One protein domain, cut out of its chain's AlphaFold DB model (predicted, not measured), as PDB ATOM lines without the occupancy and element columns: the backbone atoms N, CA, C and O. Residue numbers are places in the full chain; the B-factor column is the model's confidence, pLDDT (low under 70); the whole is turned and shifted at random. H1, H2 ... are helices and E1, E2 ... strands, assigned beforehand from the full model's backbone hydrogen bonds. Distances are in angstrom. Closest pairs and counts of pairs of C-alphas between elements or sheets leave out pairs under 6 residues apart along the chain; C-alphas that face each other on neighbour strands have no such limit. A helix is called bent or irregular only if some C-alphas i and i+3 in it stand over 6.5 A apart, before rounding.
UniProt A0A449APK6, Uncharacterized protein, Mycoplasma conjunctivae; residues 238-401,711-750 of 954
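Overview. This is residues 238 to 401 and 711 to 750 of the 954 residues of an uncharacterized protein of Mycoplasma conjunctivae (UniProt A0A449APK6). A five-strand sheet is strongly twisted and curled like part of a barrel, with the long helix H8 packed mainly on its edge strand E2 and also on the opposite edge strand E5. A second long helix, H6, packs on E2 and E1 and on one end of H8; the small hairpin of E6 and E7 and the short helices H1, H2 and H9 lie away from this core. The printed part has 204 residues with nine named helices and seven named strands, in the order H1 H2 H3 E1 H4 H5 E2 H6 E3 H7 E4 E5 E6 E7 H8 H9, mixed in class. The large sheet runs E2 E1 E3 E4 E5, antiparallel throughout. The whole is compact, with a radius of gyration of the C-alphas of 17.8 A and spans of 50 by 49 by 33 A.

Along the chain. H1, residues 238 to 244, begins at C-alpha 238 (193.892, 191.378, 163.105). H2 is residues 248 to 254, H3 262 to 265, E1 269 to 274 at 16.1 A, H4 278 to 282, H5 288 to 294 and E2 300 to 304. H6, residues 309 to 326, is 25.7 A long and irregular, with C-alphas 322 and 325 7.7 A apart. E3, residues 342 to 353, is 28.0 A long and bends by 73 degrees at residue 345. H7 is residues 355 to 358, E4 365 to 371 at 19.9 A, E5 376 to 380, E6 387 to 389 and E7 395 to 397. H8, residues 717 to 732, is 22.3 A long; H9, residues 744 to 749, ends at C-alpha 749 (190.666, 207.915, 156.910).

Arrangement. It is a folded sheet, bent back on itself: E2 and E1 face E4 and E5, with E3 as the hinge. N 304 and O 271 of E2 and E1 are 2.8 A apart, N 270 and O 344 of E1 and E3 2.8 A, N 350 and O 368 of E3 and E4 3.0 A, and N 367 and O 379 of the hairpin E4 and E5 2.8 A, each within hydrogen-bond range. E2, H6 and E3 form a split strand-helix-strand unit, two strands of one sheet joined through a helix, with E1 between them in the sheet, and its crossover is right-handed. H8 is on the sheet, on the same face as H3; the closest C-alphas of E2 and H8, Leu 303 and Ala 722, are 4.8 A apart. H6 touches H8, which meets it with residues 717 to 721 alone, at a steep tilt of 47 degrees, opposite ways; C-alphas 323 and 717 are closest, 5.7 A. H4 touches H5, C-alphas 278 and 294 being closest at 5.6 A, and H5 only just touches H7, with 3 pairs within 8 A, C-alphas 289 and 357 closest at 6.6 A. H2 only just touches H9, also with 3 pairs, C-alphas 250 and 749 closest at 6.4 A, while H1 and H9 are apart. In the hairpin E6 and E7, N 388 and O 396 are 2.8 A apart. Every O i to N i+4 pair is within hydrogen-bond range in H1, H2, H4, H5, H8 and H9, and 12 of 14 in H6; H3 and H7 are too short for one.

Size, cuts and confidence. The C-alphas farthest apart, Asn 338 and Lys 392, are 54.7 A apart. Residues 402 to 710 are not printed, and C-alphas 401 and 711 are 11.9 A apart across the cut. The links H6 to E3 and H8 to H9 are long, and residues 738 to 743 stand free. The mean pLDDT of the printed part is 81.8, and residues 238 to 247, 355 to 360 and 734 to 750 are under 70.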
ATOM      1  N   SER A 238     193.814 190.709 164.407       53.88
ATOM      2  CA  SER A 238     193.892 191.378 163.105       53.88
ATOM      3  C   SER A 238     192.593 192.095 162.744       53.88
ATOM      4  O   SER A 238     192.642 193.213 162.238       53.88
ATOM      5  N   ASN A 239     191.442 191.487 163.047       56.50
ATOM      6  CA  ASN A 239     190.122 192.052 162.772       56.50
ATOM      7  C   ASN A 239     189.837 193.243 163.694       56.50
ATOM      8  O   ASN A 239     189.360 194.277 163.230       56.50
ATOM      9  N   TYR A 240     190.178 193.138 164.983       60.66
ATOM     10  CA  TYR A 240     190.025 194.249 165.928       60.66
ATOM     11  C   TYR A 240     190.914 195.442 165.568       60.66
ATOM     12  O   TYR A 240     190.441 196.580 165.579       60.66
ATOM     13  N   ASN A 241     192.164 195.184 165.175       55.09
ATOM     14  CA  ASN A 241     193.081 196.226 164.716       55.09
ATOM     15  C   ASN A 241     192.601 196.868 163.405       55.09
ATOM     16  O   ASN A 241     192.684 198.086 163.245       55.09
ATOM     17  N   ALA A 242     192.049 196.077 162.481       55.78
ATOM     18  CA  ALA A 242     191.450 196.604 161.260       55.78
ATOM     19  C   ALA A 242     190.252 197.518 161.565       55.78
ATOM     20  O   ALA A 242     190.167 198.604 160.998       55.78
ATOM     21  N   ILE A 243     189.379 197.139 162.509       60.88
ATOM     22  CA  ILE A 243     188.249 197.973 162.955       60.88
ATOM     23  C   ILE A 243     188.740 199.297 163.556       60.88
ATOM     24  O   ILE A 243     188.195 200.348 163.226       60.88
ATOM     25  N   SER A 244     189.787 199.279 164.392       60.50
ATOM     26  CA  SER A 244     190.328 200.507 164.997       60.50
ATOM     27  C   SER A 244     190.959 201.482 164.001       60.50
ATOM     28  O   SER A 244     191.128 202.652 164.331       60.50
ATOM     29  N   ASN A 245     191.285 201.024 162.788       58.00
ATOM     30  CA  ASN A 245     191.847 201.875 161.741       58.00
ATOM     31  C   ASN A 245     190.784 202.690 160.985       58.00
ATOM     32  O   ASN A 245     191.139 203.600 160.234       58.00
ATOM     33  N   TYR A 246     189.494 202.389 161.163       64.56
ATOM     34  CA  TYR A 246     188.417 203.174 160.566       64.56
ATOM     35  C   TYR A 246     188.088 204.386 161.438       64.56
ATOM     36  O   TYR A 246     187.823 204.263 162.634       64.56
ATOM     37  N   SER A 247     188.068 205.575 160.832       68.00
ATOM     38  CA  SER A 247     187.571 206.767 161.515       68.00
ATOM     39  C   SER A 247     186.046 206.709 161.638       68.00
ATOM     40  O   SER A 247     185.364 206.078 160.826       68.00
ATOM     41  N   LYS A 248     185.493 207.422 162.626       73.00
ATOM     42  CA  LYS A 248     184.039 207.560 162.788       73.00
ATOM     43  C   LYS A 248     183.374 208.076 161.503       73.00
ATOM     44  O   LYS A 248     182.394 207.501 161.052       73.00
ATOM     45  N   THR A 249     183.979 209.073 160.853       73.94
ATOM     46  CA  THR A 249     183.521 209.618 159.564       73.94
ATOM     47  C   THR A 249     183.460 208.553 158.470       73.94
ATOM     48  O   THR A 249     182.525 208.536 157.670       73.94
ATOM     49  N   THR A 250     184.447 207.648 158.412       74.69
ATOM     50  CA  THR A 250     184.427 206.550 157.440       74.69
ATOM     51  C   THR A 250     183.275 205.590 157.712       74.69
ATOM     52  O   THR A 250     182.559 205.243 156.776       74.69
ATOM     53  N   LEU A 251     183.060 205.209 158.971       79.44
ATOM     54  CA  LEU A 251     181.967 204.312 159.355       79.44
ATOM     55  C   LEU A 251     180.590 204.938 159.085       79.44
ATOM     56  O   LEU A 251     179.715 204.270 158.541       79.44
ATOM     57  N   ASP A 252     180.408 206.227 159.373       80.44
ATOM     58  CA  ASP A 252     179.124 206.912 159.179       80.44
ATOM     59  C   ASP A 252     178.761 207.046 157.679       80.44
ATOM     60  O   ASP A 252     177.618 206.800 157.270       80.44
ATOM     61  N   ASN A 253     179.746 207.378 156.834       82.50
ATOM     62  CA  ASN A 253     179.529 207.653 155.405       82.50
ATOM     63  C   ASN A 253     179.621 206.410 154.507       82.50
ATOM     64  O   ASN A 253     178.897 206.302 153.511       82.50
ATOM     65  N   TYR A 254     180.527 205.489 154.834       85.19
ATOM     66  CA  TYR A 254     180.877 204.338 153.996       85.19
ATOM     67  C   TYR A 254     180.590 202.988 154.659       85.19
ATOM     68  O   TYR A 254     180.709 201.949 154.006       85.19
ATOM     69  N   GLY A 255     180.160 202.993 155.920       87.38
ATOM     70  CA  GLY A 255     179.631 201.816 156.588       87.38
ATOM     71  C   GLY A 255     178.198 201.507 156.153       87.38
ATOM     72  O   GLY A 255     177.360 202.393 155.911       87.38
ATOM     73  N   PHE A 256     177.910 200.215 156.063       91.25
ATOM     74  CA  PHE A 256     176.575 199.691 155.821       91.25
ATOM     75  C   PHE A 256     176.416 198.352 156.546       91.25
ATOM     76  O   PHE A 256     177.057 197.369 156.183       91.25
ATOM     77  N   ARG A 257     175.559 198.292 157.573       90.12
ATOM     78  CA  ARG A 257     175.424 197.110 158.447       90.12
ATOM     79  C   ARG A 257     176.770 196.705 159.065       90.12
ATOM     80  O   ARG A 257     177.423 197.518 159.703       90.12
ATOM     81  N   ASN A 258     177.180 195.453 158.872       86.44
ATOM     82  CA  ASN A 258     178.458 194.879 159.285       86.44
ATOM     83  C   ASN A 258     179.595 195.114 158.267       86.44
ATOM     84  O   ASN A 258     180.737 194.752 158.546       86.44
ATOM     85  N   LEU A 259     179.315 195.724 157.111       88.00
ATOM     86  CA  LEU A 259     180.325 196.139 156.142       88.00
ATOM     87  C   LEU A 259     180.890 197.503 156.552       88.00
ATOM     88  O   LEU A 259     180.198 198.517 156.484       88.00
ATOM     89  N   LEU A 260     182.151 197.517 156.986       83.06
ATOM     90  CA  LEU A 260     182.796 198.705 157.558       83.06
ATOM     91  C   LEU A 260     183.103 199.788 156.512       83.06
ATOM     92  O   LEU A 260     182.993 200.974 156.808       83.06
ATOM     93  N   ASP A 261     183.481 199.385 155.295       84.69
ATOM     94  CA  ASP A 261     183.715 200.297 154.173       84.69
ATOM     95  C   ASP A 261     183.393 199.610 152.843       84.69
ATOM     96  O   ASP A 261     184.174 198.798 152.330       84.69
ATOM     97  N   TYR A 262     182.250 199.959 152.250       88.44
ATOM     98  CA  TYR A 262     181.811 199.352 150.993       88.44
ATOM     99  C   TYR A 262     182.709 199.680 149.794       88.44
ATOM    100  O   TYR A 262     182.675 198.962 148.797       88.44
ATOM    101  N   ARG A 263     183.557 200.715 149.860       84.75
ATOM    102  CA  ARG A 263     184.449 201.093 148.745       84.75
ATOM    103  C   ARG A 263     185.520 200.038 148.474       84.75
ATOM    104  O   ARG A 263     186.031 199.961 147.361       84.75
ATOM    105  N   THR A 264     185.844 199.218 149.475       82.75
ATOM    106  CA  THR A 264     186.808 198.105 149.363       82.75
ATOM    107  C   THR A 264     186.385 197.033 148.357       82.75
ATOM    108  O   THR A 264     187.217 196.275 147.868       82.75
ATOM    109  N   LEU A 265     185.098 196.991 148.014       88.94
ATOM    110  CA  LEU A 265     184.511 196.009 147.112       88.94
ATOM    111  C   LEU A 265     184.597 196.421 145.635       88.94
ATOM    112  O   LEU A 265     184.348 195.598 144.757       88.94
ATOM    113  N   ILE A 266     184.937 197.677 145.333       86.06
ATOM    114  CA  ILE A 266     185.060 198.157 143.952       86.06
ATOM    115  C   ILE A 266     186.209 197.409 143.260       86.06
ATOM    116  O   ILE A 266     187.294 197.260 143.822       86.06
ATOM    117  N   ASN A 267     185.965 196.950 142.031       83.94
ATOM    118  CA  ASN A 267     186.821 196.077 141.219       83.94
ATOM    119  C   ASN A 267     186.996 194.645 141.749       83.94
ATOM    120  O   ASN A 267     187.797 193.887 141.198       83.94
ATOM    121  N   GLN A 268     186.252 194.245 142.784       88.94
ATOM    122  CA  GLN A 268     186.278 192.869 143.274       88.94
ATOM    123  C   GLN A 268     185.352 191.974 142.453       88.94
ATOM    124  O   GLN A 268     184.308 192.405 141.956       88.94
ATOM    125  N   LYS A 269     185.749 190.706 142.320       93.31
ATOM    126  CA  LYS A 269     184.960 189.683 141.634       93.31
ATOM    127  C   LYS A 269     184.070 188.940 142.624       93.31
ATOM    128  O   LYS A 269     184.527 188.538 143.692       93.31
ATOM    129  N   VAL A 270     182.823 188.717 142.232       96.00
ATOM    130  CA  VAL A 270     181.818 187.958 142.985       96.00
ATOM    131  C   VAL A 270     181.146 186.931 142.089       96.00
ATOM    132  O   VAL A 270     181.141 187.072 140.867       96.00
ATOM    133  N   TRP A 271     180.563 185.902 142.692       96.69
ATOM    134  CA  TRP A 271     179.760 184.906 141.990       96.69
ATOM    135  C   TRP A 271     178.294 185.116 142.327       96.69
ATOM    136  O   TRP A 271     177.942 185.176 143.499       96.69
ATOM    137  N   VAL A 272     177.436 185.237 141.321       95.81
ATOM    138  CA  VAL A 272     175.999 185.477 141.505       95.81
ATOM    139  C   VAL A 272     175.178 184.271 141.069       95.81
ATOM    140  O   VAL A 272     175.573 183.527 140.164       95.81
ATOM    141  N   ILE A 273     174.022 184.101 141.711       94.19
ATOM    142  CA  ILE A 273     172.977 183.153 141.312       94.19
ATOM    143  C   ILE A 273     171.788 183.959 140.799       94.19
ATOM    144  O   ILE A 273     171.298 184.840 141.500       94.19
ATOM    145  N   GLU A 274     171.307 183.658 139.598       90.25
ATOM    146  CA  GLU A 274     170.076 184.243 139.054       90.25
ATOM    147  C   GLU A 274     168.843 183.605 139.707       90.25
ATOM    148  O   GLU A 274     168.813 182.397 139.948       90.25
ATOM    149  N   GLY A 275     167.809 184.397 139.999       85.19
ATOM    150  CA  GLY A 275     166.574 183.851 140.561       85.19
ATOM    151  C   GLY A 275     165.488 184.887 140.816       85.19
ATOM    152  O   GLY A 275     165.759 185.995 141.273       85.19
ATOM    153  N   ASN A 276     164.237 184.500 140.561       82.50
ATOM    154  CA  ASN A 276     163.062 185.352 140.743       82.50
ATOM    155  C   ASN A 276     162.330 185.050 142.065       82.50
ATOM    156  O   ASN A 276     161.240 184.480 142.075       82.50
ATOM    157  N   TRP A 277     162.955 185.399 143.190       85.88
ATOM    158  CA  TRP A 277     162.408 185.168 144.535       85.88
ATOM    159  C   TRP A 277     161.433 186.263 144.992       85.88
ATOM    160  O   TRP A 277     160.570 186.020 145.830       85.88
ATOM    161  N   LYS A 278     161.536 187.475 144.429       87.25
ATOM    162  CA  LYS A 278     160.748 188.632 144.876       87.25
ATOM    163  C   LYS A 278     159.249 188.477 144.610       87.25
ATOM    164  O   LYS A 278     158.453 188.856 145.464       87.25
ATOM    165  N   GLU A 279     158.850 187.895 143.474       83.44
ATOM    166  CA  GLU A 279     157.426 187.678 143.153       83.44
ATOM    167  C   GLU A 279     156.728 186.767 144.173       83.44
ATOM    168  O   GLU A 279     155.567 186.995 144.501       83.44
ATOM    169  N   GLN A 280     157.447 185.787 144.736       82.38
ATOM    170  CA  GLN A 280     156.904 184.863 145.738       82.38
ATOM    171  C   GLN A 280     156.536 185.571 147.051       82.38
ATOM    172  O   GLN A 280     155.639 185.118 147.762       82.38
ATOM    173  N   LEU A 281     157.198 186.694 147.358       86.62
ATOM    174  CA  LEU A 281     157.011 187.438 148.603       86.62
ATOM    175  C   LEU A 281     155.977 188.563 148.511       86.62
ATOM    176  O   LEU A 281     155.418 188.956 149.533       86.62
ATOM    177  N   LYS A 282     155.678 189.072 147.307       85.50
ATOM    178  CA  LYS A 282     154.761 190.216 147.129       85.50
ATOM    179  C   LYS A 282     153.366 189.971 147.706       85.50
ATOM    180  O   LYS A 282     152.745 190.894 148.212       85.50
ATOM    181  N   GLN A 283     152.881 188.731 147.672       80.06
ATOM    182  CA  GLN A 283     151.568 188.363 148.223       80.06
ATOM    183  C   GLN A 283     151.488 188.439 149.761       80.06
ATOM    184  O   GLN A 283     150.391 188.415 150.325       80.06
ATOM    185  N   TYR A 284     152.636 188.520 150.439       80.75
ATOM    186  CA  TYR A 284     152.732 188.569 151.895       80.75
ATOM    187  C   TYR A 284     153.052 189.967 152.432       80.75
ATOM    188  O   TYR A 284     153.096 190.129 153.642       80.75
ATOM    189  N   THR A 285     153.282 190.990 151.605       85.94
ATOM    190  CA  THR A 285     153.634 192.330 152.116       85.94
ATOM    191  C   THR A 285     152.445 193.022 152.778       85.94
ATOM    192  O   THR A 285     151.340 192.999 152.231       85.94
ATOM    193  N   LEU A 286     152.671 193.683 153.916       84.19
ATOM    194  CA  LEU A 286     151.649 194.446 154.648       84.19
ATOM    195  C   LEU A 286     151.861 195.957 154.596       84.19
ATOM    196  O   LEU A 286     150.909 196.708 154.852       84.19
ATOM    197  N   ASP A 287     153.090 196.386 154.322       81.31
ATOM    198  CA  ASP A 287     153.492 197.786 154.286       81.31
ATOM    199  C   ASP A 287     153.983 198.219 152.892       81.31
ATOM    200  O   ASP A 287     154.558 197.442 152.122       81.31
ATOM    201  N   ASN A 288     153.769 199.496 152.560       80.44
ATOM    202  CA  ASN A 288     154.185 200.067 151.278       80.44
ATOM    203  C   ASN A 288     155.713 200.074 151.110       80.44
ATOM    204  O   ASN A 288     156.205 199.968 149.985       80.44
ATOM    205  N   ILE A 289     156.470 200.185 152.204       83.81
ATOM    206  CA  ILE A 289     157.929 200.103 152.190       83.81
ATOM    207  C   ILE A 289     158.358 198.673 151.841       83.81
ATOM    208  O   ILE A 289     159.199 198.507 150.960       83.81
ATOM    209  N   GLU A 290     157.745 197.636 152.420       85.62
ATOM    210  CA  GLU A 290     158.037 196.235 152.057       85.62
ATOM    211  C   GLU A 290     157.801 195.982 150.573       85.62
ATOM    212  O   GLU A 290     158.684 195.483 149.869       85.62
ATOM    213  N   LEU A 291     156.629 196.395 150.086       86.00
ATOM    214  CA  LEU A 291     156.278 196.268 148.680       86.00
ATOM    215  C   LEU A 291     157.290 197.004 147.798       86.00
ATOM    216  O   LEU A 291     157.775 196.446 146.814       86.00
ATOM    217  N   SER A 292     157.676 198.225 148.176       86.19
ATOM    218  CA  SER A 292     158.633 199.021 147.406       86.19
ATOM    219  C   SER A 292     160.003 198.345 147.271       86.19
ATOM    220  O   SER A 292     160.558 198.340 146.171       86.19
ATOM    221  N   ARG A 293     160.516 197.703 148.332       88.06
ATOM    222  CA  ARG A 293     161.786 196.954 148.302       88.06
ATOM    223  C   ARG A 293     161.721 195.752 147.338       88.06
ATOM    224  O   ARG A 293     162.707 195.427 146.666       88.06
ATOM    225  N   LEU A 294     160.551 195.115 147.209       87.12
ATOM    226  CA  LEU A 294     160.313 194.004 146.272       87.12
ATOM    227  C   LEU A 294     160.072 194.444 144.821       87.12
ATOM    228  O   LEU A 294     160.224 193.630 143.911       87.12
ATOM    229  N   MET A 295     159.704 195.702 144.573       84.56
ATOM    230  CA  MET A 295     159.429 196.204 143.218       84.56
ATOM    231  C   MET A 295     160.690 196.518 142.404       84.56
ATOM    232  O   MET A 295     160.602 196.717 141.194       84.56
ATOM    233  N   TRP A 296     161.861 196.578 143.035       82.88
ATOM    234  CA  TRP A 296     163.093 196.939 142.338       82.88
ATOM    235  C   TRP A 296     163.630 195.795 141.488       82.88
ATOM    236  O   TRP A 296     163.674 194.642 141.934       82.88
ATOM    237  N   ALA A 297     164.103 196.134 140.290       77.88
ATOM    238  CA  ALA A 297     164.721 195.188 139.377       77.88
ATOM    239  C   ALA A 297     166.025 194.637 139.978       77.88
ATOM    240  O   ALA A 297     167.033 195.332 140.032       77.88
ATOM    241  N   ASN A 298     166.001 193.379 140.418       82.44
ATOM    242  CA  ASN A 298     167.180 192.640 140.860       82.44
ATOM    243  C   ASN A 298     167.105 191.233 140.245       82.44
ATOM    244  O   ASN A 298     166.242 190.453 140.655       82.44
ATOM    245  N   PRO A 299     167.949 190.915 139.248       85.12
ATOM    246  CA  PRO A 299     167.915 189.626 138.558       85.12
ATOM    247  C   PRO A 299     168.542 188.487 139.379       85.12
ATOM    248  O   PRO A 299     168.463 187.323 138.979       85.12
ATOM    249  N   TYR A 300     169.170 188.800 140.515       92.31
ATOM    250  CA  TYR A 300     169.946 187.848 141.297       92.31
ATOM    251  C   TYR A 300     169.258 187.470 142.613       92.31
ATOM    252  O   TYR A 300     168.659 188.284 143.322       92.31
ATOM    253  N   LEU A 301     169.397 186.196 142.960       91.94
ATOM    254  CA  LEU A 301     168.979 185.619 144.228       91.94
ATOM    255  C   LEU A 301     169.928 186.030 145.352       91.94
ATOM    256  O   LEU A 301     169.483 186.536 146.380       91.94
ATOM    257  N   THR A 302     171.229 185.820 145.148       94.69
ATOM    258  CA  THR A 302     172.293 186.123 146.113       94.69
ATOM    259  C   THR A 302     173.650 186.251 145.408       94.69
ATOM    260  O   THR A 302     173.767 185.981 144.207       94.69
ATOM    261  N   LEU A 303     174.671 186.643 146.169       94.88
ATOM    262  CA  LEU A 303     176.066 186.727 145.750       94.88
ATOM    263  C   LEU A 303     176.962 185.985 146.748       94.88
ATOM    264  O   LEU A 303     176.666 185.931 147.940       94.88
ATOM    265  N   ILE A 304     178.051 185.415 146.243       96.31
ATOM    266  CA  ILE A 304     178.962 184.545 146.979       96.31
ATOM    267  C   ILE A 304     180.409 184.940 146.682       96.31
ATOM    268  O   ILE A 304     180.784 185.199 145.533       96.31
ATOM    269  N   GLN A 305     181.237 184.961 147.724       94.12
ATOM    270  CA  GLN A 305     182.674 185.183 147.585       94.12
ATOM    271  C   GLN A 305     183.400 183.908 147.142       94.12
ATOM    272  O   GLN A 305     183.095 182.805 147.606       94.12
ATOM    273  N   GLY A 306     184.396 184.057 146.274       91.25
ATOM    274  CA  GLY A 306     185.307 182.974 145.922       91.25
ATOM    275  C   GLY A 306     186.308 183.400 144.858       91.25
ATOM    276  O   GLY A 306     185.944 184.028 143.864       91.25
ATOM    277  N   LYS A 307     187.582 183.037 145.051       88.81
ATOM    278  CA  LYS A 307     188.656 183.298 144.074       88.81
ATOM    279  C   LYS A 307     188.421 182.584 142.731       88.81
ATOM    280  O   LYS A 307     188.823 183.084 141.685       88.81
ATOM    281  N   ASP A 308     187.745 181.442 142.781       92.62
ATOM    282  CA  ASP A 308     187.353 180.580 141.670       92.62
ATOM    283  C   ASP A 308     185.964 179.979 141.956       92.62
ATOM    284  O   ASP A 308     185.416 180.139 143.053       92.62
ATOM    285  N   GLU A 309     185.380 179.316 140.955       94.12
ATOM    286  CA  GLU A 309     184.032 178.749 141.054       94.12
ATOM    287  C   GLU A 309     183.945 177.649 142.124       94.12
ATOM    288  O   GLU A 309     182.940 177.547 142.824       94.12
ATOM    289  N   GLU A 310     184.998 176.844 142.287       93.44
ATOM    290  CA  GLU A 310     185.045 175.747 143.262       93.44
ATOM    291  C   GLU A 310     184.980 176.281 144.698       93.44
ATOM    292  O   GLU A 310     184.166 175.832 145.511       93.44
ATOM    293  N   THR A 311     185.778 177.308 144.992       93.31
ATOM    294  CA  THR A 311     185.782 178.003 146.283       93.31
ATOM    295  C   THR A 311     184.428 178.660 146.540       93.31
ATOM    296  O   THR A 311     183.871 178.512 147.628       93.31
ATOM    297  N   ALA A 312     183.860 179.335 145.535       94.75
ATOM    298  CA  ALA A 312     182.540 179.952 145.647       94.75
ATOM    299  C   ALA A 312     181.443 178.914 145.926       94.75
ATOM    300  O   ALA A 312     180.595 179.121 146.791       94.75
ATOM    301  N   ARG A 313     181.490 177.757 145.260       94.94
ATOM    302  CA  ARG A 313     180.543 176.658 145.474       94.94
ATOM    303  C   ARG A 313     180.650 176.078 146.882       94.94
ATOM    304  O   ARG A 313     179.625 175.851 147.522       94.94
ATOM    305  N   LYS A 314     181.865 175.891 147.401       94.69
ATOM    306  CA  LYS A 314     182.079 175.455 148.789       94.69
ATOM    307  C   LYS A 314     181.490 176.456 149.787       94.69
ATOM    308  O   LYS A 314     180.785 176.051 150.709       94.69
ATOM    309  N   ASN A 315     181.746 177.746 149.582       94.75
ATOM    310  CA  ASN A 315     181.233 178.808 150.448       94.75
ATOM    311  C   ASN A 315     179.704 178.892 150.409       94.75
ATOM    312  O   ASN A 315     179.080 179.037 151.457       94.75
ATOM    313  N   LEU A 316     179.097 178.722 149.229       94.69
ATOM    314  CA  LEU A 316     177.646 178.636 149.081       94.69
ATOM    315  C   LEU A 316     177.071 177.498 149.931       94.69
ATOM    316  O   LEU A 316     176.153 177.740 150.702       94.69
ATOM    317  N   LEU A 317     177.612 176.279 149.833       93.25
ATOM    318  CA  LEU A 317     177.104 175.125 150.590       93.25
ATOM    319  C   LEU A 317     177.177 175.341 152.109       93.25
ATOM    320  O   LEU A 317     176.225 175.019 152.818       93.25
ATOM    321  N   ILE A 318     178.270 175.936 152.599       94.12
ATOM    322  CA  ILE A 318     178.416 176.311 154.014       94.12
ATOM    323  C   ILE A 318     177.336 177.323 154.412       94.12
ATOM    324  O   ILE A 318     176.710 177.191 155.464       94.12
ATOM    325  N   ALA A 319     177.096 178.325 153.567       93.81
ATOM    326  CA  ALA A 319     176.127 179.374 153.842       93.81
ATOM    327  C   ALA A 319     174.674 178.858 153.788       93.81
ATOM    328  O   ALA A 319     173.854 179.259 154.614       93.81
ATOM    329  N   LEU A 320     174.361 177.928 152.878       93.19
ATOM    330  CA  LEU A 320     173.050 177.275 152.804       93.19
ATOM    331  C   LEU A 320     172.745 176.475 154.070       93.19
ATOM    332  O   LEU A 320     171.647 176.601 154.604       93.19
ATOM    333  N   GLU A 321     173.707 175.703 154.584       92.12
ATOM    334  CA  GLU A 321     173.505 174.947 155.826       92.12
ATOM    335  C   GLU A 321     173.366 175.882 157.036       92.12
ATOM    336  O   GLU A 321     172.477 175.688 157.865       92.12
ATOM    337  N   LYS A 322     174.172 176.954 157.095       93.56
ATOM    338  CA  LYS A 322     174.105 177.974 158.158       93.56
ATOM    339  C   LYS A 322     172.715 178.609 158.277       93.56
ATOM    340  O   LYS A 322     172.244 178.814 159.392       93.56
ATOM    341  N   TYR A 323     172.068 178.927 157.154       93.50
ATOM    342  CA  TYR A 323     170.801 179.676 157.132       93.50
ATOM    343  C   TYR A 323     169.550 178.825 156.861       93.50
ATOM    344  O   TYR A 323     168.446 179.363 156.745       93.50
ATOM    345  N   LYS A 324     169.685 177.497 156.803       89.44
ATOM    346  CA  LYS A 324     168.585 176.563 156.509       89.44
ATOM    347  C   LYS A 324     167.409 176.669 157.483       89.44
ATOM    348  O   LYS A 324     166.261 176.628 157.057       89.44
ATOM    349  N   ASN A 325     167.688 176.828 158.777       86.56
ATOM    350  CA  ASN A 325     166.655 176.888 159.821       86.56
ATOM    351  C   ASN A 325     165.952 178.254 159.902       86.56
ATOM    352  O   ASN A 325     164.962 178.385 160.611       86.56
ATOM    353  N   THR A 326     166.458 179.262 159.187       85.00
ATOM    354  CA  THR A 326     165.911 180.628 159.155       85.00
ATOM    355  C   THR A 326     165.195 180.951 157.835       85.00
ATOM    356  O   THR A 326     164.790 182.087 157.617       85.00
ATOM    357  N   ASP A 327     165.051 179.974 156.931       87.06
ATOM    358  CA  ASP A 327     164.441 180.142 155.603       87.06
ATOM    359  C   ASP A 327     162.924 179.892 155.604       87.06
ATOM    360  O   ASP A 327     162.425 178.980 154.946       87.06
ATOM    361  N   GLU A 328     162.183 180.719 156.345       82.50
ATOM    362  CA  GLU A 328     160.718 180.629 156.490       82.50
ATOM    363  C   GLU A 328     159.984 180.597 155.135       82.50
ATOM    364  O   GLU A 328     159.030 179.842 154.937       82.50
ATOM    365  N   PHE A 329     160.480 181.364 154.162       84.81
ATOM    366  CA  PHE A 329     159.880 181.500 152.831       84.81
ATOM    367  C   PHE A 329     160.431 180.509 151.798       84.81
ATOM    368  O   PHE A 329     160.049 180.574 150.630       84.81
ATOM    369  N   ASN A 330     161.294 179.570 152.204       87.56
ATOM    370  CA  ASN A 330     161.928 178.574 151.333       87.56
ATOM    371  C   ASN A 330     162.667 179.192 150.118       87.56
ATOM    372  O   ASN A 330     162.689 178.604 149.031       87.56
ATOM    373  N   ILE A 331     163.268 180.375 150.290       88.38
ATOM    374  CA  ILE A 331     163.963 181.142 149.241       88.38
ATOM    375  C   ILE A 331     165.258 180.446 148.817       88.38
ATOM    376  O   ILE A 331     165.607 180.450 147.636       88.38
ATOM    377  N   ILE A 332     165.981 179.857 149.771       89.44
ATOM    378  CA  ILE A 332     167.275 179.202 149.532       89.44
ATOM    379  C   ILE A 332     167.178 177.674 149.545       89.44
ATOM    380  O   ILE A 332     168.036 177.005 148.968       89.44
ATOM    381  N   LYS A 333     166.116 177.108 150.131       81.06
ATOM    382  CA  LYS A 333     165.893 175.657 150.255       81.06
ATOM    383  C   LYS A 333     165.940 174.895 148.926       81.06
ATOM    384  O   LYS A 333     166.354 173.740 148.904       81.06
ATOM    385  N   ASN A 334     165.538 175.536 147.829       76.50
ATOM    386  CA  ASN A 334     165.449 174.915 146.503       76.50
ATOM    387  C   ASN A 334     166.683 175.156 145.614       76.50
ATOM    388  O   ASN A 334     166.655 174.836 144.424       76.50
ATOM    389  N   ILE A 335     167.767 175.729 146.148       85.31
ATOM    390  CA  ILE A 335     168.999 175.926 145.376       85.31
ATOM    391  C   ILE A 335     169.665 174.565 145.143       85.31
ATOM    392  O   ILE A 335     170.144 173.915 146.073       85.31
ATOM    393  N   ALA A 336     169.716 174.132 143.882       79.50
ATOM    394  CA  ALA A 336     170.388 172.894 143.505       79.50
ATOM    395  C   ALA A 336     171.905 172.979 143.762       79.50
ATOM    396  O   ALA A 336     172.534 174.007 143.509       79.50
ATOM    397  N   GLN A 337     172.530 171.876 144.190       77.75
ATOM    398  CA  GLN A 337     173.982 171.826 144.449       77.75
ATOM    399  C   GLN A 337     174.830 172.189 143.212       77.75
ATOM    400  O   GLN A 337     175.927 172.740 143.329       77.75
ATOM    401  N   ASN A 338     174.305 171.913 142.016       80.75
ATOM    402  CA  ASN A 338     174.909 172.220 140.722       80.75
ATOM    403  C   ASN A 338     174.378 173.523 140.094       80.75
ATOM    404  O   ASN A 338     174.491 173.695 138.881       80.75
ATOM    405  N   VAL A 339     173.807 174.441 140.886       90.12
ATOM    406  CA  VAL A 339     173.358 175.748 140.385       90.12
ATOM    407  C   VAL A 339     174.486 176.457 139.627       90.12
ATOM    408  O   VAL A 339     175.666 176.381 140.009       90.12
ATOM    409  N   LYS A 340     174.117 177.122 138.528       92.19
ATOM    410  CA  LYS A 340     175.040 177.896 137.698       92.19
ATOM    411  C   LYS A 340     175.497 179.131 138.474       92.19
ATOM    412  O   LYS A 340     174.674 179.969 138.833       92.19
ATOM    413  N   LEU A 341     176.804 179.239 138.692       94.38
ATOM    414  CA  LEU A 341     177.439 180.414 139.279       94.38
ATOM    415  C   LEU A 341     177.992 181.283 138.152       94.38
ATOM    416  O   LEU A 341     178.728 180.800 137.293       94.38
ATOM    417  N   VAL A 342     177.630 182.564 138.137       94.88
ATOM    418  CA  VAL A 342     178.113 183.519 137.131       94.88
ATOM    419  C   VAL A 342     179.065 184.496 137.801       94.88
ATOM    420  O   VAL A 342     178.696 185.145 138.774       94.88
ATOM    421  N   GLN A 343     180.288 184.617 137.291       95.88
ATOM    422  CA  GLN A 343     181.234 185.610 137.792       95.88
ATOM    423  C   GLN A 343     180.836 187.016 137.318       95.88
ATOM    424  O   GLN A 343     180.488 187.203 136.152       95.88
ATOM    425  N   LYS A 344     180.908 187.993 138.223       94.69
ATOM    426  CA  LYS A 344     180.689 189.422 137.971       94.69
ATOM    427  C   LYS A 344     181.789 190.243 138.626       94.69
ATOM    428  O   LYS A 344     182.223 189.911 139.730       94.69
ATOM    429  N   THR A 345     182.185 191.342 138.000       92.50
ATOM    430  CA  THR A 345     183.027 192.364 138.640       92.50
ATOM    431  C   THR A 345     182.173 193.530 139.121       92.50
ATOM    432  O   THR A 345     181.362 194.073 138.369       92.50
ATOM    433  N   ILE A 346     182.371 193.932 140.376       91.38
ATOM    434  CA  ILE A 346     181.745 195.121 140.962       91.38
ATOM    435  C   ILE A 346     182.427 196.367 140.394       91.38
ATOM    436  O   ILE A 346     183.629 196.549 140.571       91.38
ATOM    437  N   THR A 347     181.669 197.254 139.755       87.56
ATOM    438  CA  THR A 347     182.201 198.500 139.170       87.56
ATOM    439  C   THR A 347     181.865 199.729 139.997       87.56
ATOM    440  O   THR A 347     182.655 200.670 140.050       87.56
ATOM    441  N   ASN A 348     180.715 199.727 140.667       88.94
ATOM    442  CA  ASN A 348     180.273 200.841 141.489       88.94
ATOM    443  C   ASN A 348     179.429 200.352 142.665       88.94
ATOM    444  O   ASN A 348     178.708 199.360 142.554       88.94
ATOM    445  N   ILE A 349     179.500 201.076 143.779       91.81
ATOM    446  CA  ILE A 349     178.625 200.869 144.930       91.81
ATOM    447  C   ILE A 349     178.157 202.220 145.444       91.81
ATOM    448  O   ILE A 349     178.957 203.138 145.630       91.81
ATOM    449  N   HIS A 350     176.860 202.327 145.708       87.69
ATOM    450  CA  HIS A 350     176.253 203.545 146.220       87.69
ATOM    451  C   HIS A 350     175.272 203.243 147.353       87.69
ATOM    452  O   HIS A 350     174.386 202.400 147.216       87.69
ATOM    453  N   LYS A 351     175.410 203.979 148.460       90.38
ATOM    454  CA  LYS A 351     174.421 204.021 149.540       90.38
ATOM    455  C   LYS A 351     173.342 205.040 149.184       90.38
ATOM    456  O   LYS A 351     173.610 206.241 149.178       90.38
ATOM    457  N   GLY A 352     172.147 204.550 148.886       86.06
ATOM    458  CA  GLY A 352     171.001 205.365 148.501       86.06
ATOM    459  C   GLY A 352     169.883 205.339 149.539       86.06
ATOM    460  O   GLY A 352     169.948 204.639 150.552       86.06
ATOM    461  N   SER A 353     168.823 206.092 149.250       85.06
ATOM    462  CA  SER A 353     167.543 206.008 149.958       85.06
ATOM    463  C   SER A 353     166.458 205.580 148.988       85.06
ATOM    464  O   SER A 353     166.410 206.060 147.854       85.06
ATOM    465  N   ASN A 354     165.555 204.732 149.459       82.12
ATOM    466  CA  ASN A 354     164.417 204.263 148.698       82.12
ATOM    467  C   ASN A 354     163.543 205.453 148.241       82.12
ATOM    468  O   ASN A 354     163.068 206.225 149.084       82.12
ATOM    469  N   PRO A 355     163.340 205.648 146.923       65.69
ATOM    470  CA  PRO A 355     162.660 206.829 146.397       65.69
ATOM    471  C   PRO A 355     161.172 206.877 146.763       65.69
ATOM    472  O   PRO A 355     160.626 207.971 146.903       65.69
ATOM    473  N   ILE A 356     160.525 205.725 146.977       65.31
ATOM    474  CA  ILE A 356     159.116 205.659 147.399       65.31
ATOM    475  C   ILE A 356     158.970 206.149 148.852       65.31
ATOM    476  O   ILE A 356     158.042 206.894 149.159       65.31
ATOM    477  N   ALA A 357     159.933 205.826 149.720       62.09
ATOM    478  CA  ALA A 357     159.968 206.281 151.113       62.09
ATOM    479  C   ALA A 357     160.294 207.784 151.240       62.09
ATOM    480  O   ALA A 357     159.698 208.498 152.051       62.09
ATOM    481  N   LYS A 358     161.187 208.302 150.382       56.91
ATOM    482  CA  LYS A 358     161.674 209.691 150.446       56.91
ATOM    483  C   LYS A 358     160.566 210.738 150.267       56.91
ATOM    484  O   LYS A 358     160.618 211.790 150.899       56.91
ATOM    485  N   ASN A 359     159.546 210.436 149.462       56.28
ATOM    486  CA  ASN A 359     158.393 211.321 149.250       56.28
ATOM    487  C   ASN A 359     157.444 211.387 150.463       56.28
ATOM    488  O   ASN A 359     156.644 212.314 150.557       56.28
ATOM    489  N   ALA A 360     157.548 210.442 151.402       61.59
ATOM    490  CA  ALA A 360     156.693 210.334 152.584       61.59
ATOM    491  C   ALA A 360     157.362 210.834 153.879       61.59
ATOM    492  O   ALA A 360     156.863 210.555 154.967       61.59
ATOM    493  N   ASN A 361     158.487 211.562 153.793       77.94
ATOM    494  CA  ASN A 361     159.332 211.913 154.945       77.94
ATOM    495  C   ASN A 361     159.885 210.684 155.699       77.94
ATOM    496  O   ASN A 361     160.047 210.725 156.921       77.94
ATOM    497  N   ILE A 362     160.183 209.609 154.963       81.19
ATOM    498  CA  ILE A 362     160.742 208.352 155.472       81.19
ATOM    499  C   ILE A 362     162.104 208.112 154.806       81.19
ATOM    500  O   ILE A 362     162.258 208.300 153.599       81.19
ATOM    501  N   MET A 363     163.102 207.699 155.584       84.81
ATOM    502  CA  MET A 363     164.444 207.358 155.119       84.81
ATOM    503  C   MET A 363     164.656 205.854 155.291       84.81
ATOM    504  O   MET A 363     164.963 205.374 156.382       84.81
ATOM    505  N   ASP A 364     164.505 205.127 154.188       88.12
ATOM    506  CA  ASP A 364     164.806 203.699 154.074       88.12
ATOM    507  C   ASP A 364     166.090 203.538 153.249       88.12
ATOM    508  O   ASP A 364     166.111 203.820 152.050       88.12
ATOM    509  N   SER A 365     167.184 203.172 153.917       89.12
ATOM    510  CA  SER A 365     168.524 203.141 153.319       89.12
ATOM    511  C   SER A 365     168.835 201.792 152.679       89.12
ATOM    512  O   SER A 365     168.481 200.741 153.208       89.12
ATOM    513  N   TYR A 366     169.585 201.811 151.582       92.06
ATOM    514  CA  TYR A 366     170.036 200.605 150.889       92.06
ATOM    515  C   TYR A 366     171.431 200.793 150.294       92.06
ATOM    516  O   TYR A 366     171.914 201.918 150.141       92.06
ATOM    517  N   LEU A 367     172.060 199.681 149.935       93.56
ATOM    518  CA  LEU A 367     173.325 199.609 149.229       93.56
ATOM    519  C   LEU A 367     173.085 198.997 147.845       93.56
ATOM    520  O   LEU A 367     172.740 197.821 147.747       93.56
ATOM    521  N   ASN A 368     173.267 199.788 146.788       93.50
ATOM    522  CA  ASN A 368     173.257 199.302 145.410       93.50
ATOM    523  C   ASN A 368     174.661 198.872 145.004       93.50
ATOM    524  O   ASN A 368     175.607 199.646 145.161       93.50
ATOM    525  N   ILE A 369     174.776 197.683 144.429       95.06
ATOM    526  CA  ILE A 369     176.015 197.135 143.887       95.06
ATOM    527  C   ILE A 369     175.819 196.992 142.386       95.06
ATOM    528  O   ILE A 369     175.016 196.176 141.946       95.06
ATOM    529  N   THR A 370     176.535 197.791 141.602       93.19
ATOM    530  CA  THR A 370     176.481 197.755 140.139       93.19
ATOM    531  C   THR A 370     177.609 196.887 139.590       93.19
ATOM    532  O   THR A 370     178.763 197.002 140.020       93.19
ATOM    533  N   PHE A 371     177.283 196.038 138.619       93.06
ATOM    534  CA  PHE A 371     178.233 195.164 137.937       93.06
ATOM    535  C   PHE A 371     178.654 195.719 136.570       93.06
ATOM    536  O   PHE A 371     178.070 196.663 136.038       93.06
ATOM    537  N   GLU A 372     179.699 195.132 135.993       88.44
ATOM    538  CA  GLU A 372     180.285 195.538 134.704       88.44
ATOM    539  C   GLU A 372     179.333 195.470 133.500       88.44
ATOM    540  O   GLU A 372     179.527 196.188 132.522       88.44
ATOM    541  N   ASP A 373     178.287 194.649 133.574       84.31
ATOM    542  CA  ASP A 373     177.262 194.498 132.537       84.31
ATOM    543  C   ASP A 373     176.053 195.432 132.728       84.31
ATOM    544  O   ASP A 373     175.069 195.334 131.996       84.31
ATOM    545  N   GLY A 374     176.112 196.331 133.716       85.44
ATOM    546  CA  GLY A 374     175.045 197.276 134.048       85.44
ATOM    547  C   GLY A 374     173.914 196.690 134.895       85.44
ATOM    548  O   GLY A 374     173.009 197.431 135.284       85.44
ATOM    549  N   THR A 375     173.948 195.395 135.219       90.31
ATOM    550  CA  THR A 375     173.027 194.812 136.202       90.31
ATOM    551  C   THR A 375     173.406 195.247 137.618       90.31
ATOM    552  O   THR A 375     174.510 195.741 137.865       90.31
ATOM    553  N   SER A 376     172.488 195.087 138.574       91.69
ATOM    554  CA  SER A 376     172.762 195.462 139.959       91.69
ATOM    555  C   SER A 376     172.128 194.524 140.977       91.69
ATOM    556  O   SER A 376     171.190 193.787 140.667       91.69
ATOM    557  N   PHE A 377     172.676 194.552 142.188       92.88
ATOM    558  CA  PHE A 377     172.168 193.858 143.360       92.88
ATOM    559  C   PHE A 377     171.990 194.850 144.506       92.88
ATOM    560  O   PHE A 377     172.917 195.587 144.842       92.88
ATOM    561  N   ASP A 378     170.811 194.846 145.117       91.31
ATOM    562  CA  ASP A 378     170.483 195.734 146.230       91.31
ATOM    563  C   ASP A 378     170.462 194.975 147.551       91.31
ATOM    564  O   ASP A 378     169.818 193.927 147.656       91.31
ATOM    565  N   VAL A 379     171.108 195.555 148.564       92.19
ATOM    566  CA  VAL A 379     171.007 195.133 149.965       92.19
ATOM    567  C   VAL A 379     170.336 196.248 150.758       92.19
ATOM    568  O   VAL A 379     170.852 197.360 150.833       92.19
ATOM    569  N   PHE A 380     169.187 195.976 151.366       91.00
ATOM    570  CA  PHE A 380     168.459 196.963 152.176       91.00
ATOM    571  C   PHE A 380     168.983 197.010 153.606       91.00
ATOM    572  O   PHE A 380     169.540 196.026 154.078       91.00
ATOM    573  N   ASN A 381     168.812 198.129 154.316       89.94
ATOM    574  CA  ASN A 381     169.043 198.147 155.759       89.94
ATOM    575  C   ASN A 381     167.872 197.475 156.504       89.94
ATOM    576  O   ASN A 381     166.844 197.171 155.898       89.94
ATOM    577  N   ASN A 382     168.036 197.178 157.794       87.69
ATOM    578  CA  ASN A 382     166.929 196.648 158.601       87.69
ATOM    579  C   ASN A 382     165.716 197.614 158.607       87.69
ATOM    580  O   ASN A 382     165.845 198.819 158.373       87.69
ATOM    581  N   PHE A 383     164.520 197.081 158.843       84.19
ATOM    582  CA  PHE A 383     163.299 197.879 159.005       84.19
ATOM    583  C   PHE A 383     163.359 198.752 160.265       84.19
ATOM    584  O   PHE A 383     162.841 199.864 160.264       84.19
ATOM    585  N   GLU A 384     164.024 198.283 161.324       81.00
ATOM    586  CA  GLU A 384     164.127 198.997 162.606       81.00
ATOM    587  C   GLU A 384     165.044 200.245 162.561       81.00
ATOM    588  O   GLU A 384     164.925 201.121 163.420       81.00
ATOM    589  N   ASP A 385     165.933 200.390 161.566       83.88
ATOM    590  CA  ASP A 385     166.710 201.628 161.350       83.88
ATOM    591  C   ASP A 385     166.026 202.609 160.389       83.88
ATOM    592  O   ASP A 385     166.608 203.649 160.059       83.88
ATOM    593  N   ILE A 386     164.808 202.320 159.922       85.00
ATOM    594  CA  ILE A 386     164.048 203.292 159.139       85.00
ATOM    595  C   ILE A 386     163.758 204.504 160.025       85.00
ATOM    596  O   ILE A 386     163.246 204.398 161.142       85.00
ATOM    597  N   THR A 387     164.098 205.685 159.513       86.69
ATOM    598  CA  THR A 387     163.856 206.945 160.220       86.69
ATOM    599  C   THR A 387     162.772 207.758 159.534       86.69
ATOM    600  O   THR A 387     162.579 207.687 158.321       86.69
ATOM    601  N   HIS A 388     162.047 208.539 160.322       85.50
ATOM    602  CA  HIS A 388     160.950 209.390 159.883       85.50
ATOM    603  C   HIS A 388     161.214 210.815 160.356       85.50
ATOM    604  O   HIS A 388     161.870 211.018 161.379       85.50
ATOM    605  N   LYS A 389     160.694 211.818 159.646       82.25
ATOM    606  CA  LYS A 389     160.752 213.191 160.158       82.25
ATOM    607  C   LYS A 389     159.714 213.404 161.251       82.25
ATOM    608  O   LYS A 389     158.519 213.221 161.022       82.25
ATOM    609  N   ASN A 390     160.167 213.848 162.418       81.88
ATOM    610  CA  ASN A 390     159.281 214.314 163.483       81.88
ATOM    611  C   ASN A 390     158.654 215.689 163.120       81.88
ATOM    612  O   ASN A 390     159.061 216.318 162.138       81.88
ATOM    613  N   PRO A 391     157.697 216.220 163.911       79.56
ATOM    614  CA  PRO A 391     157.129 217.558 163.687       79.56
ATOM    615  C   PRO A 391     158.151 218.710 163.712       79.56
ATOM    616  O   PRO A 391     157.852 219.799 163.230       79.56
ATOM    617  N   LYS A 392     159.357 218.480 164.253       84.12
ATOM    618  CA  LYS A 392     160.492 219.416 164.238       84.12
ATOM    619  C   LYS A 392     161.394 219.248 163.005       84.12
ATOM    620  O   LYS A 392     162.420 219.914 162.915       84.12
ATOM    621  N   ASN A 393     161.005 218.404 162.043       83.56
ATOM    622  CA  ASN A 393     161.739 218.104 160.810       83.56
ATOM    623  C   ASN A 393     163.093 217.386 161.032       83.56
ATOM    624  O   ASN A 393     163.966 217.427 160.164       83.56
ATOM    625  N   GLU A 394     163.254 216.693 162.160       85.88
ATOM    626  CA  GLU A 394     164.433 215.886 162.504       85.88
ATOM    627  C   GLU A 394     164.187 214.405 162.186       85.88
ATOM    628  O   GLU A 394     163.087 213.897 162.411       85.88
ATOM    629  N   TRP A 395     165.211 213.702 161.692       83.44
ATOM    630  CA  TRP A 395     165.149 212.259 161.448       83.44
ATOM    631  C   TRP A 395     165.243 211.490 162.765       83.44
ATOM    632  O   TRP A 395     166.279 211.505 163.427       83.44
ATOM    633  N   VAL A 396     164.167 210.798 163.128       85.31
ATOM    634  CA  VAL A 396     164.083 209.964 164.331       85.31
ATOM    635  C   VAL A 396     163.722 208.535 163.950       85.31
ATOM    636  O   VAL A 396     162.998 208.312 162.978       85.31
ATOM    637  N   LYS A 397     164.227 207.554 164.701       83.88
ATOM    638  CA  LYS A 397     163.772 206.166 164.563       83.88
ATOM    639  C   LYS A 397     162.302 206.078 164.965       83.88
ATOM    640  O   LYS A 397     161.901 206.713 165.938       83.88
ATOM    641  N   ASN A 398     161.520 205.315 164.210       74.50
ATOM    642  CA  ASN A 398     160.132 205.048 164.562       74.50
ATOM    643  C   ASN A 398     160.071 203.802 165.445       74.50
ATOM    644  O   ASN A 398     160.288 202.685 164.984       74.50
ATOM    645  N   ASP A 399     159.779 204.022 166.720       77.06
ATOM    646  CA  ASP A 399     159.591 202.999 167.748       77.06
ATOM    647  C   ASP A 399     158.312 202.172 167.547       77.06
ATOM    648  O   ASP A 399     158.127 201.145 168.196       77.06
ATOM    649  N   LYS A 400     157.444 202.579 166.613       79.19
ATOM    650  CA  LYS A 400     156.192 201.894 166.284       79.19
ATOM    651  C   LYS A 400     156.271 201.001 165.048       79.19
ATOM    652  O   LYS A 400     155.230 200.652 164.501       79.19
ATOM    653  N   VAL A 401     157.462 200.621 164.588       83.00
ATOM    654  CA  VAL A 401     157.626 199.648 163.493       83.00
ATOM    655  C   VAL A 401     157.913 198.267 164.074       83.00
ATOM    656  O   VAL A 401     158.891 198.089 164.796       83.00
ATOM    657  N   THR A 711     158.020 190.725 156.662       80.50
ATOM    658  CA  THR A 711     159.355 190.195 156.429       80.50
ATOM    659  C   THR A 711     160.323 191.323 156.199       80.50
ATOM    660  O   THR A 711     160.219 192.084 155.234       80.50
ATOM    661  N   ASP A 712     161.343 191.380 157.043       87.75
ATOM    662  CA  ASP A 712     162.453 192.264 156.766       87.75
ATOM    663  C   ASP A 712     163.389 191.605 155.754       87.75
ATOM    664  O   ASP A 712     164.197 190.743 156.096       87.75
ATOM    665  N   ILE A 713     163.279 192.030 154.490       87.81
ATOM    666  CA  ILE A 713     164.122 191.554 153.379       87.81
ATOM    667  C   ILE A 713     165.606 191.566 153.754       87.81
ATOM    668  O   ILE A 713     166.346 190.665 153.378       87.81
ATOM    669  N   ALA A 714     166.017 192.552 154.550       89.44
ATOM    670  CA  ALA A 714     167.294 192.631 155.240       89.44
ATOM    671  C   ALA A 714     167.874 191.315 155.769       89.44
ATOM    672  O   ALA A 714     169.089 191.122 155.703       89.44
ATOM    673  N   TYR A 715     167.019 190.510 156.391       90.25
ATOM    674  CA  TYR A 715     167.354 189.335 157.186       90.25
ATOM    675  C   TYR A 715     166.927 188.045 156.495       90.25
ATOM    676  O   TYR A 715     167.061 186.967 157.067       90.25
ATOM    677  N   LEU A 716     166.456 188.131 155.248       90.81
ATOM    678  CA  LEU A 716     166.230 186.939 154.454       90.81
ATOM    679  C   LEU A 716     167.561 186.215 154.209       90.81
ATOM    680  O   LEU A 716     168.572 186.873 153.935       90.81
ATOM    681  N   PRO A 717     167.579 184.871 154.235       92.88
ATOM    682  CA  PRO A 717     168.802 184.092 154.068       92.88
ATOM    683  C   PRO A 717     169.632 184.486 152.848       92.88
ATOM    684  O   PRO A 717     170.844 184.641 152.940       92.88
ATOM    685  N   ASN A 718     168.996 184.730 151.703       91.94
ATOM    686  CA  ASN A 718     169.692 185.124 150.480       91.94
ATOM    687  C   ASN A 718     170.388 186.497 150.596       91.94
ATOM    688  O   ASN A 718     171.442 186.697 149.991       91.94
ATOM    689  N   GLN A 719     169.842 187.426 151.386       93.19
ATOM    690  CA  GLN A 719     170.446 188.730 151.678       93.19
ATOM    691  C   GLN A 719     171.545 188.627 152.744       93.19
ATOM    692  O   GLN A 719     172.568 189.305 152.638       93.19
ATOM    693  N   LEU A 720     171.381 187.739 153.729       94.44
ATOM    694  CA  LEU A 720     172.403 187.456 154.741       94.44
ATOM    695  C   LEU A 720     173.644 186.781 154.138       94.44
ATOM    696  O   LEU A 720     174.767 187.188 154.420       94.44
ATOM    697  N   ILE A 721     173.453 185.814 153.238       95.06
ATOM    698  CA  ILE A 721     174.544 185.178 152.479       95.06
ATOM    699  C   ILE A 721     175.314 186.220 151.660       95.06
ATOM    700  O   ILE A 721     176.549 186.213 151.636       95.06
ATOM    701  N   ALA A 722     174.582 187.138 151.021       95.12
ATOM    702  CA  ALA A 722     175.171 188.217 150.249       95.12
ATOM    703  C   ALA A 722     176.020 189.138 151.134       95.12
ATOM    704  O   ALA A 722     177.201 189.330 150.856       95.12
ATOM    705  N   ILE A 723     175.462 189.687 152.218       95.00
ATOM    706  CA  ILE A 723     176.209 190.629 153.063       95.00
ATOM    707  C   ILE A 723     177.417 189.966 153.739       95.00
ATOM    708  O   ILE A 723     178.485 190.573 153.757       95.00
ATOM    709  N   ASP A 724     177.300 188.714 154.199       94.75
ATOM    710  CA  ASP A 724     178.428 187.947 154.749       94.75
ATOM    711  C   ASP A 724     179.546 187.796 153.707       94.75
ATOM    712  O   ASP A 724     180.712 188.062 153.996       94.75
ATOM    713  N   SER A 725     179.188 187.468 152.463       94.94
ATOM    714  CA  SER A 725     180.149 187.349 151.363       94.94
ATOM    715  C   SER A 725     180.852 188.673 151.049       94.94
ATOM    716  O   SER A 725     182.059 188.686 150.817       94.94
ATOM    717  N   LEU A 726     180.132 189.800 151.061       94.81
ATOM    718  CA  LEU A 726     180.739 191.126 150.873       94.81
ATOM    719  C   LEU A 726     181.670 191.483 152.031       94.81
ATOM    720  O   LEU A 726     182.756 192.009 151.806       94.81
ATOM    721  N   VAL A 727     181.272 191.186 153.266       90.75
ATOM    722  CA  VAL A 727     182.111 191.410 154.448       90.75
ATOM    723  C   VAL A 727     183.395 190.593 154.357       90.75
ATOM    724  O   VAL A 727     184.468 191.136 154.611       90.75
ATOM    725  N   ASP A 728     183.315 189.334 153.938       88.75
ATOM    726  CA  ASP A 728     184.492 188.490 153.750       88.75
ATOM    727  C   ASP A 728     185.411 189.024 152.650       88.75
ATOM    728  O   ASP A 728     186.621 189.097 152.853       88.75
ATOM    729  N   ILE A 729     184.867 189.481 151.517       88.19
ATOM    730  CA  ILE A 729     185.667 190.135 150.468       88.19
ATOM    731  C   ILE A 729     186.355 191.377 151.028       88.19
ATOM    732  O   ILE A 729     187.563 191.529 150.861       88.19
ATOM    733  N   SER A 730     185.607 192.239 151.717       84.31
ATOM    734  CA  SER A 730     186.136 193.458 152.331       84.31
ATOM    735  C   SER A 730     187.277 193.142 153.299       84.31
ATOM    736  O   SER A 730     188.340 193.751 153.204       84.31
ATOM    737  N   ARG A 731     187.108 192.128 154.158       76.81
ATOM    738  CA  ARG A 731     188.139 191.635 155.086       76.81
ATOM    739  C   ARG A 731     189.365 191.087 154.364       76.81
ATOM    740  O   ARG A 731     190.478 191.383 154.773       76.81
ATOM    741  N   LEU A 732     189.192 190.332 153.282       75.38
ATOM    742  CA  LEU A 732     190.311 189.797 152.496       75.38
ATOM    743  C   LEU A 732     191.115 190.895 151.783       75.38
ATOM    744  O   LEU A 732     192.296 190.694 151.504       75.38
ATOM    745  N   GLN A 733     190.502 192.050 151.504       70.00
ATOM    746  CA  GLN A 733     191.207 193.227 150.986       70.00
ATOM    747  C   GLN A 733     191.928 194.027 152.081       70.00
ATOM    748  O   GLN A 733     192.735 194.902 151.766       70.00
ATOM    749  N   GLN A 734     191.665 193.749 153.362       60.41
ATOM    750  CA  GLN A 734     192.377 194.395 154.458       60.41
ATOM    751  C   GLN A 734     193.788 193.815 154.551       60.41
ATOM    752  O   GLN A 734     194.001 192.622 154.760       60.41
ATOM    753  N   ILE A 735     194.784 194.682 154.396       50.06
ATOM    754  CA  ILE A 735     196.186 194.285 154.470       50.06
ATOM    755  C   ILE A 735     196.604 194.204 155.946       50.06
ATOM    756  O   ILE A 735     196.341 195.114 156.729       50.06
ATOM    757  N   ASN A 736     197.278 193.113 156.327       45.44
ATOM    758  CA  ASN A 736     197.852 192.939 157.663       45.44
ATOM    759  C   ASN A 736     198.821 194.097 157.990       45.44
ATOM    760  O   ASN A 736     199.643 194.477 157.155       45.44
ATOM    761  N   TRP A 737     198.742 194.614 159.221       41.22
ATOM    762  CA  TRP A 737     199.547 195.719 159.763       41.22
ATOM    763  C   TRP A 737     201.055 195.617 159.476       41.22
ATOM    764  O   TRP A 737     201.707 196.642 159.281       41.22
ATOM    765  N   ARG A 738     201.601 194.396 159.365       39.03
ATOM    766  CA  ARG A 738     203.015 194.143 159.041       39.03
ATOM    767  C   ARG A 738     203.407 194.549 157.612       39.03
ATOM    768  O   ARG A 738     204.578 194.805 157.362       39.03
ATOM    769  N   ASN A 739     202.443 194.631 156.694       39.97
ATOM    770  CA  ASN A 739     202.677 194.917 155.277       39.97
ATOM    771  C   ASN A 739     202.329 196.361 154.860       39.97
ATOM    772  O   ASN A 739     202.679 196.741 153.746       39.97
ATOM    773  N   PHE A 740     201.634 197.170 155.677       41.94
ATOM    774  CA  PHE A 740     201.024 198.415 155.169       41.94
ATOM    775  C   PHE A 740     200.764 199.511 156.216       41.94
ATOM    776  O   PHE A 740     199.692 200.106 156.233       41.94
ATOM    777  N   TYR A 741     201.722 199.839 157.081       38.06
ATOM    778  CA  TYR A 741     201.511 200.900 158.079       38.06
ATOM    779  C   TYR A 741     201.259 202.314 157.495       38.06
ATOM    780  O   TYR A 741     201.085 203.234 158.275       38.06
ATOM    781  N   ASN A 742     201.221 202.558 156.170       43.81
ATOM    782  CA  ASN A 742     201.280 203.949 155.686       43.81
ATOM    783  C   ASN A 742     200.448 204.413 154.488       43.81
ATOM    784  O   ASN A 742     200.584 205.582 154.141       43.81
ATOM    785  N   LEU A 743     199.593 203.616 153.841       43.72
ATOM    786  CA  LEU A 743     198.919 204.144 152.642       43.72
ATOM    787  C   LEU A 743     197.399 204.004 152.660       43.72
ATOM    788  O   LEU A 743     196.715 205.012 152.664       43.72
ATOM    789  N   ASP A 744     196.815 202.819 152.729       44.03
ATOM    790  CA  ASP A 744     195.458 202.677 152.198       44.03
ATOM    791  C   ASP A 744     194.372 203.113 153.193       44.03
ATOM    792  O   ASP A 744     193.512 203.932 152.872       44.03
ATOM    793  N   GLY A 745     194.471 202.647 154.443       43.59
ATOM    794  CA  GLY A 745     193.593 203.091 155.527       43.59
ATOM    795  C   GLY A 745     193.806 204.563 155.885       43.59
ATOM    796  O   GLY A 745     192.836 205.286 156.052       43.59
ATOM    797  N   TYR A 746     195.059 205.029 155.916       43.16
ATOM    798  CA  TYR A 746     195.422 206.421 156.216       43.16
ATOM    799  C   TYR A 746     195.002 207.415 155.115       43.16
ATOM    800  O   TYR A 746     194.464 208.476 155.426       43.16
ATOM    801  N   ILE A 747     195.172 207.064 153.830       49.94
ATOM    802  CA  ILE A 747     194.697 207.875 152.691       49.94
ATOM    803  C   ILE A 747     193.173 208.025 152.742       49.94
ATOM    804  O   ILE A 747     192.648 209.089 152.423       49.94
ATOM    805  N   ARG A 748     192.451 206.968 153.132       49.50
ATOM    806  CA  ARG A 748     190.983 206.971 153.159       49.50
ATOM    807  C   ARG A 748     190.375 207.485 154.471       49.50
ATOM    808  O   ARG A 748     189.183 207.801 154.459       49.50
ATOM    809  N   SER A 749     191.139 207.529 155.570       47.06
ATOM    810  CA  SER A 749     190.666 207.915 156.910       47.06
ATOM    811  C   SER A 749     190.905 209.383 157.259       47.06
ATOM    812  O   SER A 749     190.184 209.908 158.112       47.06
ATOM    813  N   LYS A 750     191.852 210.070 156.596       45.16
ATOM    814  CA  LYS A 750     191.939 211.533 156.673       45.16
ATOM    815  C   LYS A 750     190.718 212.150 156.004       45.16
ATOM    816  O   LYS A 750     190.360 211.777 154.888       45.16
TER     817      LYS A 750